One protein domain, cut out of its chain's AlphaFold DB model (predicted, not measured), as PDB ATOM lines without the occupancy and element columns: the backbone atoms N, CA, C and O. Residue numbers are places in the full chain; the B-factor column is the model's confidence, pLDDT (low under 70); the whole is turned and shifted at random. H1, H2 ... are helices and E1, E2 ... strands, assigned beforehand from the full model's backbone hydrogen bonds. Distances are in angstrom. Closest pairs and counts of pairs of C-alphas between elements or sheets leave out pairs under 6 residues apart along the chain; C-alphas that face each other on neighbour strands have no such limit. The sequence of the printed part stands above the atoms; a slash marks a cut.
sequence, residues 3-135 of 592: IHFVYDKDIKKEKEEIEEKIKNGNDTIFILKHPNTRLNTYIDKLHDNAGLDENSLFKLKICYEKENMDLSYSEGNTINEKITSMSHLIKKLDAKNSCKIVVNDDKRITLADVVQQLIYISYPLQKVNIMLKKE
ATOM      1  N   ILE A   3     282.146  86.840  73.377       93.62
ATOM      2  CA  ILE A   3     281.580  87.867  74.257       93.62
ATOM      3  C   ILE A   3     280.438  87.313  75.107       93.62
ATOM      4  O   ILE A   3     279.624  86.519  74.633       93.62
ATOM      5  N   HIS A   4     280.336  87.786  76.346       95.25
ATOM      6  CA  HIS A   4     279.190  87.552  77.225       95.25
ATOM      7  C   HIS A   4     278.695  88.874  77.801       95.25
ATOM      8  O   HIS A   4     279.496  89.698  78.230       95.25
ATOM      9  N   PHE A   5     277.384  89.093  77.809       95.38
ATOM     10  CA  PHE A   5     276.815  90.296  78.413       95.38
ATOM     11  C   PHE A   5     276.472  90.030  79.870       95.38
ATOM     12  O   PHE A   5     275.849  89.016  80.164       95.38
ATOM     13  N   VAL A   6     276.842  90.971  80.737       94.94
ATOM     14  CA  VAL A   6     276.560  90.932  82.178       94.94
ATOM     15  C   VAL A   6     275.834  92.201  82.616       94.94
ATOM     16  O   VAL A   6     275.949  93.249  81.963       94.94
ATOM     17  N   TYR A   7     275.069  92.118  83.704       93.00
ATOM     18  CA  TYR A   7     274.209  93.204  84.183       93.00
ATOM     19  C   TYR A   7     274.325  93.423  85.701       93.00
ATOM     20  O   TYR A   7     274.295  92.487  86.488       93.00
ATOM     21  N   ASP A   8     274.344  94.681  86.153       88.19
ATOM     22  CA  ASP A   8     274.363  95.032  87.590       88.19
ATOM     23  C   ASP A   8     272.951  94.942  88.211       88.19
ATOM     24  O   ASP A   8     272.361  95.953  88.606       88.19
ATOM     25  N   LYS A   9     272.363  93.734  88.206       86.62
ATOM     26  CA  LYS A   9     271.021  93.444  88.752       86.62
ATOM     27  C   LYS A   9     271.016  92.260  89.720       86.62
ATOM     28  O   LYS A   9     270.686  92.450  90.885       86.62
ATOM     29  N   ASP A  10     271.372  91.065  89.249       89.94
ATOM     30  CA  ASP A  10     271.381  89.832  90.051       89.94
ATOM     31  C   ASP A  10     272.807  89.291  90.183       89.94
ATOM     32  O   ASP A  10     273.228  88.387  89.469       89.94
ATOM     33  N   ILE A  11     273.564  89.871  91.114       93.12
ATOM     34  CA  ILE A  11     275.000  89.605  91.272       93.12
ATOM     35  C   ILE A  11     275.307  88.116  91.505       93.12
ATOM     36  O   ILE A  11     276.358  87.651  91.072       93.12
ATOM     37  N   LYS A  12     274.412  87.347  92.145       93.25
ATOM     38  CA  LYS A  12     274.640  85.908  92.366       93.25
ATOM     39  C   LYS A  12     274.580  85.128  91.061       93.25
ATOM     40  O   LYS A  12     275.481  84.342  90.787       93.25
ATOM     41  N   LYS A  13     273.560  85.393  90.245       93.75
ATOM     42  CA  LYS A  13     273.428  84.773  88.927       93.75
ATOM     43  C   LYS A  13     274.592  85.158  88.010       93.75
ATOM     44  O   LYS A  13     275.179  84.298  87.364       93.75
ATOM     45  N   GLU A  14     274.958  86.438  87.991       93.69
ATOM     46  CA  GLU A  14     276.080  86.934  87.180       93.69
ATOM     47  C   GLU A  14     277.406  86.279  87.592       93.69
ATOM     48  O   GLU A  14     278.195  85.886  86.736       93.69
ATOM     49  N   LYS A  15     277.636  86.099  88.899       95.12
ATOM     50  CA  LYS A  15     278.796  85.377  89.438       95.12
ATOM     51  C   LYS A  15     278.853  83.937  88.927       95.12
ATOM     52  O   LYS A  15     279.908  83.516  88.463       95.12
ATOM     53  N   GLU A  16     277.749  83.191  88.998       93.69
ATOM     54  CA  GLU A  16     277.687  81.799  88.520       93.69
ATOM     55  C   GLU A  16     278.014  81.695  87.022       93.69
ATOM     56  O   GLU A  16     278.849  80.878  86.632       93.69
ATOM     57  N   GLU A  17     277.434  82.572  86.196       93.06
ATOM     58  CA  GLU A  17     277.698  82.607  84.752       93.06
ATOM     59  C   GLU A  17     279.158  82.975  84.427       93.06
ATOM     60  O   GLU A  17     279.754  82.409  83.505       93.06
ATOM     61  N   ILE A  18     279.752  83.916  85.173       94.38
ATOM     62  CA  ILE A  18     281.161  84.304  85.011       94.38
ATOM     63  C   ILE A  18     282.083  83.126  85.339       94.38
ATOM     64  O   ILE A  18     282.946  82.788  84.527       94.38
ATOM     65  N   GLU A  19     281.890  82.475  86.489       93.56
ATOM     66  CA  GLU A  19     282.725  81.342  86.905       93.56
ATOM     67  C   GLU A  19     282.628  80.168  85.937       93.56
ATOM     68  O   GLU A  19     283.646  79.564  85.605       93.56
ATOM     69  N   GLU A  20     281.421  79.837  85.473       92.69
ATOM     70  CA  GLU A  20     281.217  78.754  84.512       92.69
ATOM     71  C   GLU A  20     281.995  79.020  83.216       92.69
ATOM     72  O   GLU A  20     282.702  78.145  82.709       92.69
ATOM     73  N   LYS A  21     281.916  80.244  82.686       92.94
ATOM     74  CA  LYS A  21     282.589  80.594  81.429       92.94
ATOM     75  C   LYS A  21     284.106  80.637  81.551       92.94
ATOM     76  O   LYS A  21     284.769  80.199  80.611       92.94
ATOM     77  N   ILE A  22     284.632  81.110  82.681       91.31
ATOM     78  CA  ILE A  22     286.075  81.094  82.961       91.31
ATOM     79  C   ILE A  22     286.565  79.646  83.119       91.31
ATOM     80  O   ILE A  22     287.538  79.266  82.474       91.31
ATOM     81  N   LYS A  23     285.862  78.804  83.893       86.88
ATOM     82  CA  LYS A  23     286.229  77.388  84.111       86.88
ATOM     83  C   LYS A  23     286.208  76.556  82.832       86.88
ATOM     84  O   LYS A  23     287.013  75.644  82.686       86.88
ATOM     85  N   ASN A  24     285.319  76.877  81.897       84.44
ATOM     86  CA  ASN A  24     285.232  76.186  80.611       84.44
ATOM     87  C   ASN A  24     286.354  76.571  79.623       84.44
ATOM     88  O   ASN A  24     286.312  76.130  78.476       84.44
ATOM     89  N   GLY A  25     287.325  77.409  80.018       70.81
ATOM     90  CA  GLY A  25     288.464  77.801  79.176       70.81
ATOM     91  C   GLY A  25     288.081  78.656  77.964       70.81
ATOM     92  O   GLY A  25     288.881  78.865  77.053       70.81
ATOM     93  N   ASN A  26     286.847  79.160  77.926       67.44
ATOM     94  CA  ASN A  26     286.413  80.077  76.889       67.44
ATOM     95  C   ASN A  26     287.021  81.435  77.231       67.44
ATOM     96  O   ASN A  26     286.522  82.064  78.160       67.44
ATOM     97  N   ASP A  27     288.052  81.889  76.509       81.56
ATOM     98  CA  ASP A  27     288.630  83.242  76.621       81.56
ATOM     99  C   ASP A  27     287.555  84.311  76.329       81.56
ATOM    100  O   ASP A  27     287.401  84.832  75.219       81.56
ATOM    101  N   THR A  28     286.691  84.522  77.317       92.12
ATOM    102  CA  THR A  28     285.410  85.204  77.203       92.12
ATOM    103  C   THR A  28     285.591  86.607  77.717       92.12
ATOM    104  O   THR A  28     286.017  86.827  78.849       92.12
ATOM    105  N   ILE A  29     285.189  87.561  76.894       95.31
ATOM    106  CA  ILE A  29     285.154  88.962  77.266       95.31
ATOM    107  C   ILE A  29     283.757  89.291  77.774       95.31
ATOM    108  O   ILE A  29     282.763  89.162  77.052       95.31
ATOM    109  N   PHE A  30     283.682  89.738  79.017       96.50
ATOM    110  CA  PHE A  30     282.444  90.179  79.637       96.50
ATOM    111  C   PHE A  30     282.189  91.653  79.314       96.50
ATOM    112  O   PHE A  30     283.082  92.495  79.392       96.50
ATOM    113  N   ILE A  31     280.955  91.982  78.950       96.88
ATOM    114  CA  ILE A  31     280.544  93.344  78.615       96.88
ATOM    115  C   ILE A  31     279.406  93.751  79.548       96.88
ATOM    116  O   ILE A  31     278.286  93.244  79.437       96.88
ATOM    117  N   LEU A  32     279.693  94.685  80.452       96.44
ATOM    118  CA  LEU A  32     278.739  95.218  81.417       96.44
ATOM    119  C   LEU A  32     277.789  96.212  80.744       96.44
ATOM    120  O   LEU A  32     278.199  97.297  80.314       96.44
ATOM    121  N   LYS A  33     276.505  95.849  80.672       94.31
ATOM    122  CA  LYS A  33     275.439  96.685  80.108       94.31
ATOM    123  C   LYS A  33     274.645  97.404  81.190       94.31
ATOM    124  O   LYS A  33     274.274  96.812  82.199       94.31
ATOM    125  N   HIS A  34     274.326  98.670  80.916       86.00
ATOM    126  CA  HIS A  34     273.543  99.548  81.795       86.00
ATOM    127  C   HIS A  34     274.006  99.481  83.264       86.00
ATOM    128  O   HIS A  34     273.216  99.125  84.140       86.00
ATOM    129  N   PRO A  35     275.297  99.762  83.532       84.69
ATOM    130  CA  PRO A  35     275.841  99.674  84.879       84.69
ATOM    131  C   PRO A  35     275.118 100.637  85.828       84.69
ATOM    132  O   PRO A  35     275.006 101.827  85.536       84.69
ATOM    133  N   ASN A  36     274.681 100.137  86.988       82.25
ATOM    134  CA  ASN A  36     274.203 100.988  88.084       82.25
ATOM    135  C   ASN A  36     275.370 101.526  88.929       82.25
ATOM    136  O   ASN A  36     275.233 102.533  89.621       82.25
ATOM    137  N   THR A  37     276.518 100.848  88.886       88.19
ATOM    138  CA  THR A  37     277.734 101.196  89.624       88.19
ATOM    139  C   THR A  37     278.977 101.124  88.737       88.19
ATOM    140  O   THR A  37     278.937 100.623  87.614       88.19
ATOM    141  N   ARG A  38     280.096 101.674  89.220       91.75
ATOM    142  CA  ARG A  38     281.382 101.593  88.516       91.75
ATOM    143  C   ARG A  38     281.934 100.157  88.528       91.75
ATOM    144  O   ARG A  38     281.478  99.333  89.319       91.75
ATOM    145  N   LEU A  39     282.866  99.841  87.628       94.38
ATOM    146  CA  LEU A  39     283.367  98.479  87.400       94.38
ATOM    147  C   LEU A  39     284.066  97.957  88.648       94.38
ATOM    148  O   LEU A  39     283.841  96.813  89.026       94.38
ATOM    149  N   ASN A  40     284.844  98.800  89.323       94.31
ATOM    150  CA  ASN A  40     285.468  98.449  90.595       94.31
ATOM    151  C   ASN A  40     284.428  97.995  91.637       94.31
ATOM    152  O   ASN A  40     284.561  96.913  92.195       94.31
ATOM    153  N   THR A  41     283.349  98.761  91.823       94.88
ATOM    154  CA  THR A  41     282.260  98.430  92.754       94.88
ATOM    155  C   THR A  41     281.481  97.195  92.307       94.88
ATOM    156  O   THR A  41     281.057  96.400  93.139       94.88
ATOM    157  N   TYR A  42     281.270  97.015  91.004       96.00
ATOM    158  CA  TYR A  42     280.628  95.817  90.471       96.00
ATOM    159  C   TYR A  42     281.465  94.559  90.753       96.00
ATOM    160  O   TYR A  42     280.923  93.554  91.213       96.00
ATOM    161  N   ILE A  43     282.783  94.632  90.558       95.75
ATOM    162  CA  ILE A  43     283.718  93.543  90.871       95.75
ATOM    163  C   ILE A  43     283.756  93.275  92.385       95.75
ATOM    164  O   ILE A  43     283.734  92.113  92.782       95.75
ATOM    165  N   ASP A  44     283.722  94.315  93.227       94.44
ATOM    166  CA  ASP A  44     283.600  94.160  94.687       94.44
ATOM    167  C   ASP A  44     282.314  93.427  95.065       94.44
ATOM    168  O   ASP A  44     282.341  92.482  95.843       94.44
ATOM    169  N   LYS A  45     281.172  93.785  94.463       94.44
ATOM    170  CA  LYS A  45     279.916  93.061  94.705       94.44
ATOM    171  C   LYS A  45     280.025  91.589  94.297       94.44
ATOM    172  O   LYS A  45     279.523  90.734  95.025       94.44
ATOM    173  N   LEU A  46     280.642  91.282  93.154       95.25
ATOM    174  CA  LEU A  46     280.836  89.898  92.712       95.25
ATOM    175  C   LEU A  46     281.681  89.109  93.719       95.25
ATOM    176  O   LEU A  46     281.302  88.001  94.094       95.25
ATOM    177  N   HIS A  47     282.788  89.684  94.185       94.69
ATOM    178  CA  HIS A  47     283.689  89.019  95.119       94.69
ATOM    179  C   HIS A  47     283.136  88.975  96.549       94.69
ATOM    180  O   HIS A  47     282.901  87.889  97.075       94.69
ATOM    181  N   ASP A  48     282.887  90.131  97.156       92.06
ATOM    182  CA  ASP A  48     282.599  90.260  98.585       92.06
ATOM    183  C   ASP A  48     281.169  89.818  98.923       92.06
ATOM    184  O   ASP A  48     280.932  89.203  99.962       92.06
ATOM    185  N   ASN A  49     280.201  90.098  98.037       92.06
ATOM    186  CA  ASN A  49     278.788  89.802  98.309       92.06
ATOM    187  C   ASN A  49     278.325  88.467  97.714       92.06
ATOM    188  O   ASN A  49     277.453  87.815  98.294       92.06
ATOM    189  N   ALA A  50     278.847  88.073  96.548       93.06
ATOM    190  CA  ALA A  50     278.454  86.834  95.870       93.06
ATOM    191  C   ALA A  50     279.507  85.720  95.923       93.06
ATOM    192  O   ALA A  50     279.201  84.595  95.525       93.06
ATOM    193  N   GLY A  51     280.702  85.986  96.454       93.56
ATOM    194  CA  GLY A  51     281.733  84.970  96.648       93.56
ATOM    195  C   GLY A  51     282.377  84.499  95.347       93.56
ATOM    196  O   GLY A  51     282.642  83.304  95.223       93.56
ATOM    197  N   LEU A  52     282.572  85.395  94.369       94.44
ATOM    198  CA  LEU A  52     283.418  85.118  93.203       94.44
ATOM    199  C   LEU A  52     284.826  84.752  93.684       94.44
ATOM    200  O   LEU A  52     285.414  85.477  94.488       94.44
ATOM    201  N   ASP A  53     285.333  83.619  93.213       91.06
ATOM    202  CA  ASP A  53     286.626  83.100  93.649       91.06
ATOM    203  C   ASP A  53     287.819  83.914  93.101       91.06
ATOM    204  O   ASP A  53     287.738  84.572  92.059       91.06
ATOM    205  N   GLU A  54     288.956  83.862  93.803       89.88
ATOM    206  CA  GLU A  54     290.156  84.620  93.420       89.88
ATOM    207  C   GLU A  54     290.716  84.213  92.051       89.88
ATOM    208  O   GLU A  54     291.183  85.081  91.313       89.88
ATOM    209  N   ASN A  55     290.635  82.932  91.674       88.94
ATOM    210  CA  ASN A  55     291.114  82.446  90.376       88.94
ATOM    211  C   ASN A  55     290.320  83.104  89.234       88.94
ATOM    212  O   ASN A  55     290.893  83.626  88.274       88.94
ATOM    213  N   SER A  56     289.002  83.207  89.395       92.75
ATOM    214  CA  SER A  56     288.145  83.957  88.479       92.75
ATOM    215  C   SER A  56     288.515  85.447  88.417       92.75
ATOM    216  O   SER A  56     288.515  86.028  87.333       92.75
ATOM    217  N   LEU A  57     288.904  86.077  89.533       93.56
ATOM    218  CA  LEU A  57     289.354  87.480  89.540       93.56
ATOM    219  C   LEU A  57     290.669  87.706  88.790       93.56
ATOM    220  O   LEU A  57     290.852  88.788  88.222       93.56
ATOM    221  N   PHE A  58     291.579  86.726  88.780       92.19
ATOM    222  CA  PHE A  58     292.831  86.836  88.031       92.19
ATOM    223  C   PHE A  58     292.599  86.909  86.521       92.19
ATOM    224  O   PHE A  58     293.260  87.713  85.850       92.19
ATOM    225  N   LYS A  59     291.634  86.112  86.046       92.38
ATOM    226  CA  LYS A  59     291.299  85.862  84.635       92.38
ATOM    227  C   LYS A  59     290.188  86.755  84.083       92.38
ATOM    228  O   LYS A  59     289.986  86.802  82.871       92.38
ATOM    229  N   LEU A  60     289.444  87.445  84.946       94.25
ATOM    230  CA  LEU A  60     288.296  88.253  84.544       94.25
ATOM    231  C   LEU A  60     288.712  89.347  83.549       94.25
ATOM    232  O   LEU A  60     289.446  90.263  83.908       94.25
ATOM    233  N   LYS A  61     288.164  89.283  82.329       94.94
ATOM    234  CA  LYS A  61     288.257  90.314  81.283       94.94
ATOM    235  C   LYS A  61     286.894  90.970  81.110       94.94
ATOM    236  O   LYS A  61     286.004  90.384  80.497       94.94
ATOM    237  N   ILE A  62     286.703  92.165  81.663       96.31
ATOM    238  CA  ILE A  62     285.406  92.855  81.663       96.31
ATOM    239  C   ILE A  62     285.533  94.328  81.284       96.31
ATOM    240  O   ILE A  62     286.349  95.052  81.842       96.31
ATOM    241  N   CYS A  63     284.686  94.792  80.369       96.31
ATOM    242  CA  CYS A  63     284.604  96.197  79.973       96.31
ATOM    243  C   CYS A  63     283.152  96.696  79.993       96.31
ATOM    244  O   CYS A  63     282.210  95.930  80.191       96.31
ATOM    245  N   TYR A  64     282.951  97.991  79.780       95.94
ATOM    246  CA  TYR A  64     281.623  98.570  79.600       95.94
ATOM    247  C   TYR A  64     281.121  98.385  78.172       95.94
ATOM    248  O   TYR A  64     281.889  98.518  77.214       95.94
ATOM    249  N   GLU A  65     279.808  98.216  78.014       95.81
ATOM    250  CA  GLU A  65     279.191  98.545  76.733       95.81
ATOM    251  C   GLU A  65     279.135 100.068  76.578       95.81
ATOM    252  O   GLU A  65     278.497 100.770  77.367       95.81
ATOM    253  N   LYS A  66     279.781 100.575  75.529       93.19
ATOM    254  CA  LYS A  66     279.572 101.939  75.035       93.19
ATOM    255  C   LYS A  66     278.796 101.848  73.732       93.19
ATOM    256  O   LYS A  66     279.184 101.088  72.849       93.19
ATOM    257  N   GLU A  67     277.715 102.606  73.628       92.75
ATOM    258  CA  GLU A  67     276.865 102.696  72.438       92.75
ATOM    259  C   GLU A  67     277.021 104.072  71.780       92.75
ATOM    260  O   GLU A  67     277.576 104.996  72.377       92.75
ATOM    261  N   ASN A  68     276.499 104.220  70.560       91.25
ATOM    262  CA  ASN A  68     276.539 105.466  69.781       91.25
ATOM    263  C   ASN A  68     277.959 105.970  69.494       91.25
ATOM    264  O   ASN A  68     278.199 107.172  69.396       91.25
ATOM    265  N   MET A  69     278.901 105.042  69.356       93.12
ATOM    266  CA  MET A  69     280.262 105.363  68.950       93.12
ATOM    267  C   MET A  69     280.289 105.690  67.453       93.12
ATOM    268  O   MET A  69     279.510 105.141  66.671       93.12
ATOM    269  N   ASP A  70     281.193 106.576  67.045       95.31
ATOM    270  CA  ASP A  70     281.455 106.853  65.634       95.31
ATOM    271  C   ASP A  70     282.909 106.512  65.317       95.31
ATOM    272  O   ASP A  70     283.795 107.369  65.354       95.31
ATOM    273  N   LEU A  71     283.160 105.221  65.085       96.75
ATOM    274  CA  LEU A  71     284.488 104.720  64.748       96.75
ATOM    275  C   LEU A  71     284.502 104.110  63.348       96.75
ATOM    276  O   LEU A  71     283.529 103.485  62.915       96.75
ATOM    277  N   SER A  72     285.647 104.221  62.684       96.12
ATOM    278  CA  SER A  72     285.972 103.470  61.472       96.12
ATOM    279  C   SER A  72     287.016 102.406  61.800       96.12
ATOM    280  O   SER A  72     288.068 102.722  62.353       96.12
ATOM    281  N   TYR A  73     286.742 101.155  61.450       95.56
ATOM    282  CA  TYR A  73     287.639 100.019  61.638       95.56
ATOM    283  C   TYR A  73     288.209  99.563  60.294       95.56
ATOM    284  O   TYR A  73     287.489  99.492  59.296       95.56
ATOM    285  N   SER A  74     289.507  99.269  60.258       93.00
ATOM    286  CA  SER A  74     290.167  98.684  59.089       93.00
ATOM    287  C   SER A  74     291.144  97.586  59.499       93.00
ATOM    288  O   SER A  74     291.951  97.777  60.409       93.00
ATOM    289  N   GLU A  75     291.097  96.459  58.798       90.94
ATOM    290  CA  GLU A  75     291.981  95.306  58.984       90.94
ATOM    291  C   GLU A  75     292.052  94.506  57.679       90.94
ATOM    292  O   GLU A  75     291.022  94.118  57.119       90.94
ATOM    293  N   GLY A  76     293.265  94.256  57.177       83.25
ATOM    294  CA  GLY A  76     293.469  93.539  55.917       83.25
ATOM    295  C   GLY A  76     292.690  94.168  54.754       83.25
ATOM    296  O   GLY A  76     292.933  95.315  54.387       83.25
ATOM    297  N   ASN A  77     291.744  93.411  54.186       74.62
ATOM    298  CA  ASN A  77     290.875  93.858  53.087       74.62
ATOM    299  C   ASN A  77     289.639  94.647  53.555       74.62
ATOM    300  O   ASN A  77     288.945  95.242  52.729       74.62
ATOM    301  N   THR A  78     289.334  94.637  54.852       76.94
ATOM    302  CA  THR A  78     288.236  95.419  55.423       76.94
ATOM    303  C   THR A  78     288.701  96.856  55.574       76.94
ATOM    304  O   THR A  78     289.647  97.134  56.310       76.94
ATOM    305  N   ILE A  79     288.031  97.779  54.886       81.88
ATOM    306  CA  ILE A  79     288.392  99.196  54.875       81.88
ATOM    307  C   ILE A  79     287.196 100.014  55.359       81.88
ATOM    308  O   ILE A  79     286.122  99.954  54.764       81.88
ATOM    309  N   ASN A  80     287.417 100.822  56.398       84.44
ATOM    310  CA  ASN A  80     286.465 101.800  56.932       84.44
ATOM    311  C   ASN A  80     285.079 101.228  57.290       84.44
ATOM    312  O   ASN A  80     284.051 101.852  57.018       84.44
ATOM    313  N   GLU A  81     285.030 100.056  57.925       92.81
ATOM    314  CA  GLU A  81     283.780  99.532  58.478       92.81
ATOM    315  C   GLU A  81     283.326 100.393  59.665       92.81
ATOM    316  O   GLU A  81     284.118 100.721  60.550       92.81
ATOM    317  N   LYS A  82     282.043 100.764  59.700       95.44
ATOM    318  CA  LYS A  82     281.497 101.598  60.774       95.44
ATOM    319  C   LYS A  82     281.227 100.770  62.029       95.44
ATOM    320  O   LYS A  82     280.429  99.835  61.998       95.44
ATOM    321  N   ILE A  83     281.802 101.188  63.151       96.62
ATOM    322  CA  ILE A  83     281.584 100.578  64.463       96.62
ATOM    323  C   ILE A  83     280.804 101.544  65.355       96.62
ATOM    324  O   ILE A  83     281.184 102.701  65.523       96.62
ATOM    325  N   THR A  84     279.709 101.046  65.933       95.25
ATOM    326  CA  THR A  84     278.749 101.834  66.724       95.25
ATOM    327  C   THR A  84     278.716 101.474  68.205       95.25
ATOM    328  O   THR A  84     278.071 102.174  68.985       95.25
ATOM    329  N   SER A  85     279.380 100.386  68.603       96.50
ATOM    330  CA  SER A  85     279.462  99.963  69.999       96.50
ATOM    331  C   SER A  85     280.725  99.160  70.313       96.50
ATOM    332  O   SER A  85     281.366  98.616  69.408       96.50
ATOM    333  N   MET A  86     281.047  99.035  71.603       95.94
ATOM    334  CA  MET A  86     282.169  98.209  72.071       95.94
ATOM    335  C   MET A  86     281.971  96.728  71.763       95.94
ATOM    336  O   MET A  86     282.893  96.083  71.269       95.94
ATOM    337  N   SER A  87     280.771  96.186  71.968       96.19
ATOM    338  CA  SER A  87     280.467  94.805  71.588       96.19
ATOM    339  C   SER A  87     280.634  94.542  70.089       96.19
ATOM    340  O   SER A  87     281.071  93.454  69.709       96.19
ATOM    341  N   HIS A  88     280.333  95.523  69.230       95.38
ATOM    342  CA  HIS A  88     280.612  95.424  67.800       95.38
ATOM    343  C   HIS A  88     282.126  95.439  67.539       95.38
ATOM    344  O   HIS A  88     282.616  94.558  66.832       95.38
ATOM    345  N   LEU A  89     282.875  96.355  68.164       95.44
ATOM    346  CA  LEU A  89     284.333  96.421  68.029       95.44
ATOM    347  C   LEU A  89     285.005  95.096  68.424       95.44
ATOM    348  O   LEU A  89     285.748  94.519  67.638       95.44
ATOM    349  N   ILE A  90     284.701  94.574  69.613       94.56
ATOM    350  CA  ILE A  90     285.341  93.375  70.182       94.56
ATOM    351  C   ILE A  90     285.072  92.118  69.341       94.56
ATOM    352  O   ILE A  90     285.914  91.221  69.249       94.56
ATOM    353  N   LYS A  91     283.912  92.043  68.677       92.81
ATOM    354  CA  LYS A  91     283.623  90.954  67.733       92.81
ATOM    355  C   LYS A  91     284.539  90.972  66.511       92.81
ATOM    356  O   LYS A  91     284.782  89.905  65.956       92.81
ATOM    357  N   LYS A  92     285.008  92.153  66.101       91.31
ATOM    358  CA  LYS A  92     285.889  92.342  64.942       91.31
ATOM    359  C   LYS A  92     287.358  92.158  65.276       91.31
ATOM    360  O   LYS A  92     288.104  91.713  64.422       91.31
ATOM    361  N   LEU A  93     287.754  92.473  66.505       91.19
ATOM    362  CA  LEU A  93     289.137  92.340  66.932       91.19
ATOM    363  C   LEU A  93     289.643  90.891  66.818       91.19
ATOM    364  O   LEU A  93     289.047  89.955  67.370       91.19
ATOM    365  N   ASP A  94     290.785  90.755  66.150       83.62
ATOM    366  CA  ASP A  94     291.590  89.545  66.047       83.62
ATOM    367  C   ASP A  94     293.020  89.859  66.503       83.62
ATOM    368  O   ASP A  94     293.743  90.621  65.866       83.62
ATOM    369  N   ALA A  95     293.454  89.244  67.606       74.88
ATOM    370  CA  ALA A  95     294.779  89.481  68.178       74.88
ATOM    371  C   ALA A  95     295.936  89.060  67.245       74.88
ATOM    372  O   ALA A  95     297.089  89.440  67.475       74.88
ATOM    373  N   LYS A  96     295.656  88.287  66.186       79.56
ATOM    374  CA  LYS A  96     296.668  87.851  65.215       79.56
ATOM    375  C   LYS A  96     297.108  88.984  64.292       79.56
ATOM    376  O   LYS A  96     298.303  89.103  63.999       79.56
ATOM    377  N   ASN A  97     296.170  89.823  63.863       83.81
ATOM    378  CA  ASN A  97     296.392  90.841  62.845       83.81
ATOM    379  C   ASN A  97     296.471  92.243  63.453       83.81
ATOM    380  O   ASN A  97     295.904  92.537  64.503       83.81
ATOM    381  N   SER A  98     297.221  93.124  62.792       89.62
ATOM    382  CA  SER A  98     297.224  94.539  63.150       89.62
ATOM    383  C   SER A  98     296.016  95.233  62.527       89.62
ATOM    384  O   SER A  98     295.777  95.094  61.326       89.62
ATOM    385  N   CYS A  99     295.298  96.032  63.312       92.38
ATOM    386  CA  CYS A  99     294.142  96.794  62.847       92.38
ATOM    387  C   CYS A  99     294.282  98.299  63.120       92.38
ATOM    388  O   CYS A  99     295.112  98.755  63.915       92.38
ATOM    389  N   LYS A 100     293.463  99.087  62.425       93.69
ATOM    390  CA  LYS A 100     293.369 100.542  62.564       93.69
ATOM    391  C   LYS A 100     291.968 100.918  63.026       93.69
ATOM    392  O   LYS A 100     290.984 100.493  62.422       93.69
ATOM    393  N   ILE A 101     291.890 101.756  64.054       95.38
ATOM    394  CA  ILE A 101     290.643 102.321  64.571       95.38
ATOM    395  C   ILE A 101     290.740 103.841  64.485       95.38
ATOM    396  O   ILE A 101     291.632 104.455  65.070       95.38
ATOM    397  N   VAL A 102     289.811 104.456  63.763       95.75
ATOM    398  CA  VAL A 102     289.734 105.911  63.614       95.75
ATOM    399  C   VAL A 102     288.505 106.423  64.341       95.75
ATOM    400  O   VAL A 102     287.389 105.998  64.055       95.75
ATOM    401  N   VAL A 103     288.709 107.351  65.270       96.19
ATOM    402  CA  VAL A 103     287.646 108.048  65.996       96.19
ATOM    403  C   VAL A 103     287.170 109.222  65.137       96.19
ATOM    404  O   VAL A 103     287.890 110.212  64.974       96.19
ATOM    405  N   ASN A 104     285.979 109.101  64.549       95.31
ATOM    406  CA  ASN A 104     285.485 110.024  63.521       95.31
ATOM    407  C   ASN A 104     285.008 111.371  64.083       95.31
ATOM    408  O   ASN A 104     285.021 112.366  63.361       95.31
ATOM    409  N   ASP A 105     284.603 111.416  65.355       91.94
ATOM    410  CA  ASP A 105     284.117 112.634  66.016       91.94
ATOM    411  C   ASP A 105     285.241 113.564  66.512       91.94
ATOM    412  O   ASP A 105     284.957 114.625  67.071       91.94
ATOM    413  N   ASP A 106     286.506 113.171  66.308       90.06
ATOM    414  CA  ASP A 106     287.713 113.880  66.743       90.06
ATOM    415  C   ASP A 106     287.769 114.185  68.256       90.06
ATOM    416  O   ASP A 106     288.554 115.032  68.704       90.06
ATOM    417  N   LYS A 107     286.983 113.475  69.079       90.19
ATOM    418  CA  LYS A 107     286.966 113.668  70.532       90.19
ATOM    419  C   LYS A 107     287.997 112.783  71.223       90.19
ATOM    420  O   LYS A 107     287.931 111.555  71.189       90.19
ATOM    421  N   ARG A 108     288.907 113.425  71.962       86.06
ATOM    422  CA  ARG A 108     289.917 112.751  72.798       86.06
ATOM    423  C   ARG A 108     289.312 111.819  73.840       86.06
ATOM    424  O   ARG A 108     289.812 110.717  74.002       86.06
ATOM    425  N   ILE A 109     288.210 112.219  74.474       88.75
ATOM    426  CA  ILE A 109     287.527 111.379  75.463       88.75
ATOM    427  C   ILE A 109     287.024 110.060  74.858       88.75
ATOM    428  O   ILE A 109     287.144 109.019  75.493       88.75
ATOM    429  N   THR A 110     286.538 110.079  73.611       92.19
ATOM    430  CA  THR A 110     286.114 108.869  72.891       92.19
ATOM    431  C   THR A 110     287.312 107.959  72.621       92.19
ATOM    432  O   THR A 110     287.232 106.756  72.856       92.19
ATOM    433  N   LEU A 111     288.441 108.529  72.183       93.06
ATOM    434  CA  LEU A 111     289.690 107.788  71.990       93.06
ATOM    435  C   LEU A 111     290.182 107.153  73.295       93.06
ATOM    436  O   LEU A 111     290.473 105.959  73.320       93.06
ATOM    437  N   ALA A 112     290.238 107.935  74.373       91.31
ATOM    438  CA  ALA A 112     290.668 107.470  75.684       91.31
ATOM    439  C   ALA A 112     289.772 106.346  76.208       91.31
ATOM    440  O   ALA A 112     290.278 105.331  76.678       91.31
ATOM    441  N   ASP A 113     288.450 106.475  76.061       92.19
ATOM    442  CA  ASP A 113     287.503 105.438  76.467       92.19
ATOM    443  C   ASP A 113     287.707 104.135  75.676       92.19
ATOM    444  O   ASP A 113     287.699 103.068  76.292       92.19
ATOM    445  N   VAL A 114     287.927 104.202  74.352       95.12
ATOM    446  CA  VAL A 114     288.217 103.021  73.510       95.12
ATOM    447  C   VAL A 114     289.482 102.323  73.994       95.12
ATOM    448  O   VAL A 114     289.446 101.129  74.286       95.12
ATOM    449  N   VAL A 115     290.587 103.064  74.113       94.81
ATOM    450  CA  VAL A 115     291.871 102.521  74.577       94.81
ATOM    451  C   VAL A 115     291.713 101.911  75.973       94.81
ATOM    452  O   VAL A 115     292.159 100.791  76.203       94.81
ATOM    453  N   GLN A 116     291.015 102.589  76.886       94.56
ATOM    454  CA  GLN A 116     290.788 102.093  78.241       94.56
ATOM    455  C   GLN A 116     289.969 100.794  78.259       94.56
ATOM    456  O   GLN A 116     290.279  99.905  79.051       94.56
ATOM    457  N   GLN A 117     288.958 100.651  77.386       95.31
ATOM    458  CA  GLN A 117     288.216  99.392  77.262       95.31
ATOM    459  C   GLN A 117     289.109  98.256  76.749       95.31
ATOM    460  O   GLN A 117     288.996  97.140  77.248       95.31
ATOM    461  N   LEU A 118     289.997  98.529  75.784       95.50
ATOM    462  CA  LEU A 118     290.947  97.531  75.280       95.50
ATOM    463  C   LEU A 118     291.936  97.081  76.362       95.50
ATOM    464  O   LEU A 118     292.212  95.888  76.473       95.50
ATOM    465  N   ILE A 119     292.394  98.009  77.210       94.94
ATOM    466  CA  ILE A 119     293.225  97.691  78.380       94.94
ATOM    467  C   ILE A 119     292.465  96.774  79.350       94.94
ATOM    468  O   ILE A 119     293.033  95.796  79.831       94.94
ATOM    469  N   TYR A 120     291.179  97.038  79.617       95.12
ATOM    470  CA  TYR A 120     290.385  96.200  80.526       95.12
ATOM    471  C   TYR A 120     290.233  94.751  80.062       95.12
ATOM    472  O   TYR A 120     290.118  93.855  80.888       95.12
ATOM    473  N   ILE A 121     290.239  94.506  78.756       93.56
ATOM    474  CA  ILE A 121     290.127  93.151  78.198       93.56
ATOM    475  C   ILE A 121     291.495  92.539  77.873       93.56
ATOM    476  O   ILE A 121     291.552  91.482  77.247       93.56
ATOM    477  N   SER A 122     292.583  93.209  78.272       90.25
ATOM    478  CA  SER A 122     293.966  92.814  77.987       90.25
ATOM    479  C   SER A 122     294.233  92.606  76.491       90.25
ATOM    480  O   SER A 122     294.910  91.659  76.098       90.25
ATOM    481  N   TYR A 123     293.671  93.468  75.636       91.75
ATOM    482  CA  TYR A 123     293.960  93.427  74.204       91.75
ATOM    483  C   TYR A 123     295.336  94.057  73.920       91.75
ATOM    484  O   TYR A 123     295.560  95.192  74.346       91.75
ATOM    485  N   PRO A 124     296.231  93.398  73.155       89.44
ATOM    486  CA  PRO A 124     297.571  93.914  72.864       89.44
ATOM    487  C   PRO A 124     297.507  95.204  72.043       89.44
ATOM    488  O   PRO A 124     297.202  95.185  70.844       89.44
ATOM    489  N   LEU A 125     297.841  96.344  72.647       90.12
ATOM    490  CA  LEU A 125     297.742  97.635  71.962       90.12
ATOM    491  C   LEU A 125     298.794  97.798  70.861       90.12
ATOM    492  O   LEU A 125     298.604  98.614  69.966       90.12
ATOM    493  N   GLN A 126     299.859  96.991  70.846       86.38
ATOM    494  CA  GLN A 126     300.825  96.966  69.733       86.38
ATOM    495  C   GLN A 126     300.170  96.509  68.420       86.38
ATOM    496  O   GLN A 126     300.692  96.765  67.336       86.38
ATOM    497  N   LYS A 127     299.030  95.811  68.506       88.38
ATOM    498  CA  LYS A 127     298.259  95.336  67.354       88.38
ATOM    499  C   LYS A 127     297.175  96.321  66.919       88.38
ATOM    500  O   LYS A 127     296.513  96.062  65.920       88.38
ATOM    501  N   VAL A 128     296.989  97.447  67.610       90.81
ATOM    502  CA  VAL A 128     295.943  98.421  67.270       90.81
ATOM    503  C   VAL A 128     296.528  99.809  67.118       90.81
ATOM    504  O   VAL A 128     297.118 100.364  68.040       90.81
ATOM    505  N   ASN A 129     296.286 100.417  65.965       90.44
ATOM    506  CA  ASN A 129     296.563 101.827  65.757       90.44
ATOM    507  C   ASN A 129     295.276 102.642  65.942       90.44
ATOM    508  O   ASN A 129     294.426 102.663  65.047       90.44
ATOM    509  N   ILE A 130     295.125 103.277  67.107       91.94
ATOM    510  CA  ILE A 130     293.959 104.104  67.455       91.94
ATOM    511  C   ILE A 130     294.328 105.572  67.286       91.94
ATOM    512  O   ILE A 130     295.290 106.038  67.887       91.94
ATOM    513  N   MET A 131     293.559 106.310  66.488       92.00
ATOM    514  CA  MET A 131     293.819 107.730  66.233       92.00
ATOM    515  C   MET A 131     292.532 108.516  65.993       92.00
ATOM    516  O   MET A 131     291.483 107.955  65.675       92.00
ATOM    517  N   LEU A 132     292.621 109.835  66.112       92.75
ATOM    518  CA  LEU A 132     291.553 110.748  65.711       92.75
ATOM    519  C   LEU A 132     291.531 110.920  64.183       92.75
ATOM    520  O   LEU A 132     292.562 110.804  63.514       92.75
ATOM    521  N   LYS A 133     290.375 111.259  63.609       91.75
ATOM    522  CA  LYS A 133     290.236 111.498  62.163       91.75
ATOM    523  C   LYS A 133     291.127 112.634  61.657       91.75
ATOM    524  O   LYS A 133     291.667 112.552  60.553       91.75
ATOM    525  N   LYS A 134     291.315 113.688  62.452       87.00
ATOM    526  CA  LYS A 134     292.248 114.781  62.160       87.00
ATOM    527  C   LYS A 134     293.694 114.289  62.108       87.00
ATOM    528  O   LYS A 134     294.421 114.663  61.198       87.00
ATOM    529  N   GLU A 135     294.077 113.392  63.016       87.00
ATOM    530  CA  GLU A 135     295.436 112.846  63.086       87.00
ATOM    531  C   GLU A 135     295.729 111.917  61.917       87.00
ATOM    532  O   GLU A 135     296.849 111.917  61.418       87.00
TER     533      GLU A 135
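What this domain is: This is residues 3 to 135 of the 592 residues of an uncharacterized protein of Clostridiaceae bacterium (UniProt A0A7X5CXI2). Layers follow one another along the longest axis: a twisted sheet of E5, E4, E6 and E7, then helices H4 and H5, then a smaller sheet of E1, E2 and E3, then H1 on that sheet's far face with H2 and H3 packed on H1. H4 and H5 are thus sandwiched between the two sheets. The printed part has 133 residues with five named helices and seven named strands, in the order E1 H1 E2 H2 H3 E3 E4 E5 H4 E6 H5 E7; the class is mixed, helices and strands. The larger sheet is mixed, order E5, E4, E6, E7; the smaller is parallel, order E1, E2, E3. The whole is compact, radius of gyration of the C-alphas 15.7 A, yet elongated, spanning 46 by 29 by 19 A.

How they stand to each other: E4, residues 67 to 75, and E5, residues 78 to 85, form a hairpin, with N 73 and O 81 2.8 A apart; E4 bends by 68 degrees at residue 70. E6, residues 99 to 103, is antiparallel to E4, with N 72 and O 102 2.8 A apart, and parallel to E7, residues 128 to 132, with N 101 and O 129 2.9 A apart. H4, residues 86 to 92, and H5, residues 108 to 120, make two layers with this sheet, helices on one face of it, at heights of 8.2 A and 8.8 A. E5, H4, E6 is a split strand-helix-strand unit, E4 lying between its two parallel strands; E6, H5, E7 is an unsplit one, its strands neighbours. Both crossovers are right-handed. The smaller sheet has E1, residues 3 to 7, E2, residues 28 to 33, and E3, residues 61 to 64. N 31 and O 4 are 2.8 A apart, as are N 30 and O 61. H4 lies over E2, height 9.4 A; the closest C-alphas of E3 and H5, Cys 63 and Gln 117, are 5.5 A apart. H1, residues 11 to 23, is on the opposite face, height 9.5 A. H1 touches H2, residues 39 to 49, about perpendicular at 85 degrees, closest C-alphas Lys 15 and Leu 46, 5.9 A. H1 touches H3, residues 54 to 59, at a steep tilt of 64 degrees, closest C-alphas Glu 19 and Ser 56, 6.2 A. E1, H1, E2 and E2, H2 H3, E3 are also right-handed strand-helix-strand units. In H1 to H5 every O i to N i+4 pair is within hydrogen-bond range.

Where its parts are: E4 is 21.5 A long, H5 18.3 A, H1 18.1 A and E5 17.6 A. E1 begins at C-alpha 3 (281.580, 87.867, 74.257); E7 ends at C-alpha 132 (291.553, 110.748, 65.711).

The domain as a whole: The C-alphas farthest apart, of Asn 49 and Asn 77, are 47.0 A apart. The printed part has no cut and no long link. Mean pLDDT of the printed part is 91.5; residue 26 alone is under 70.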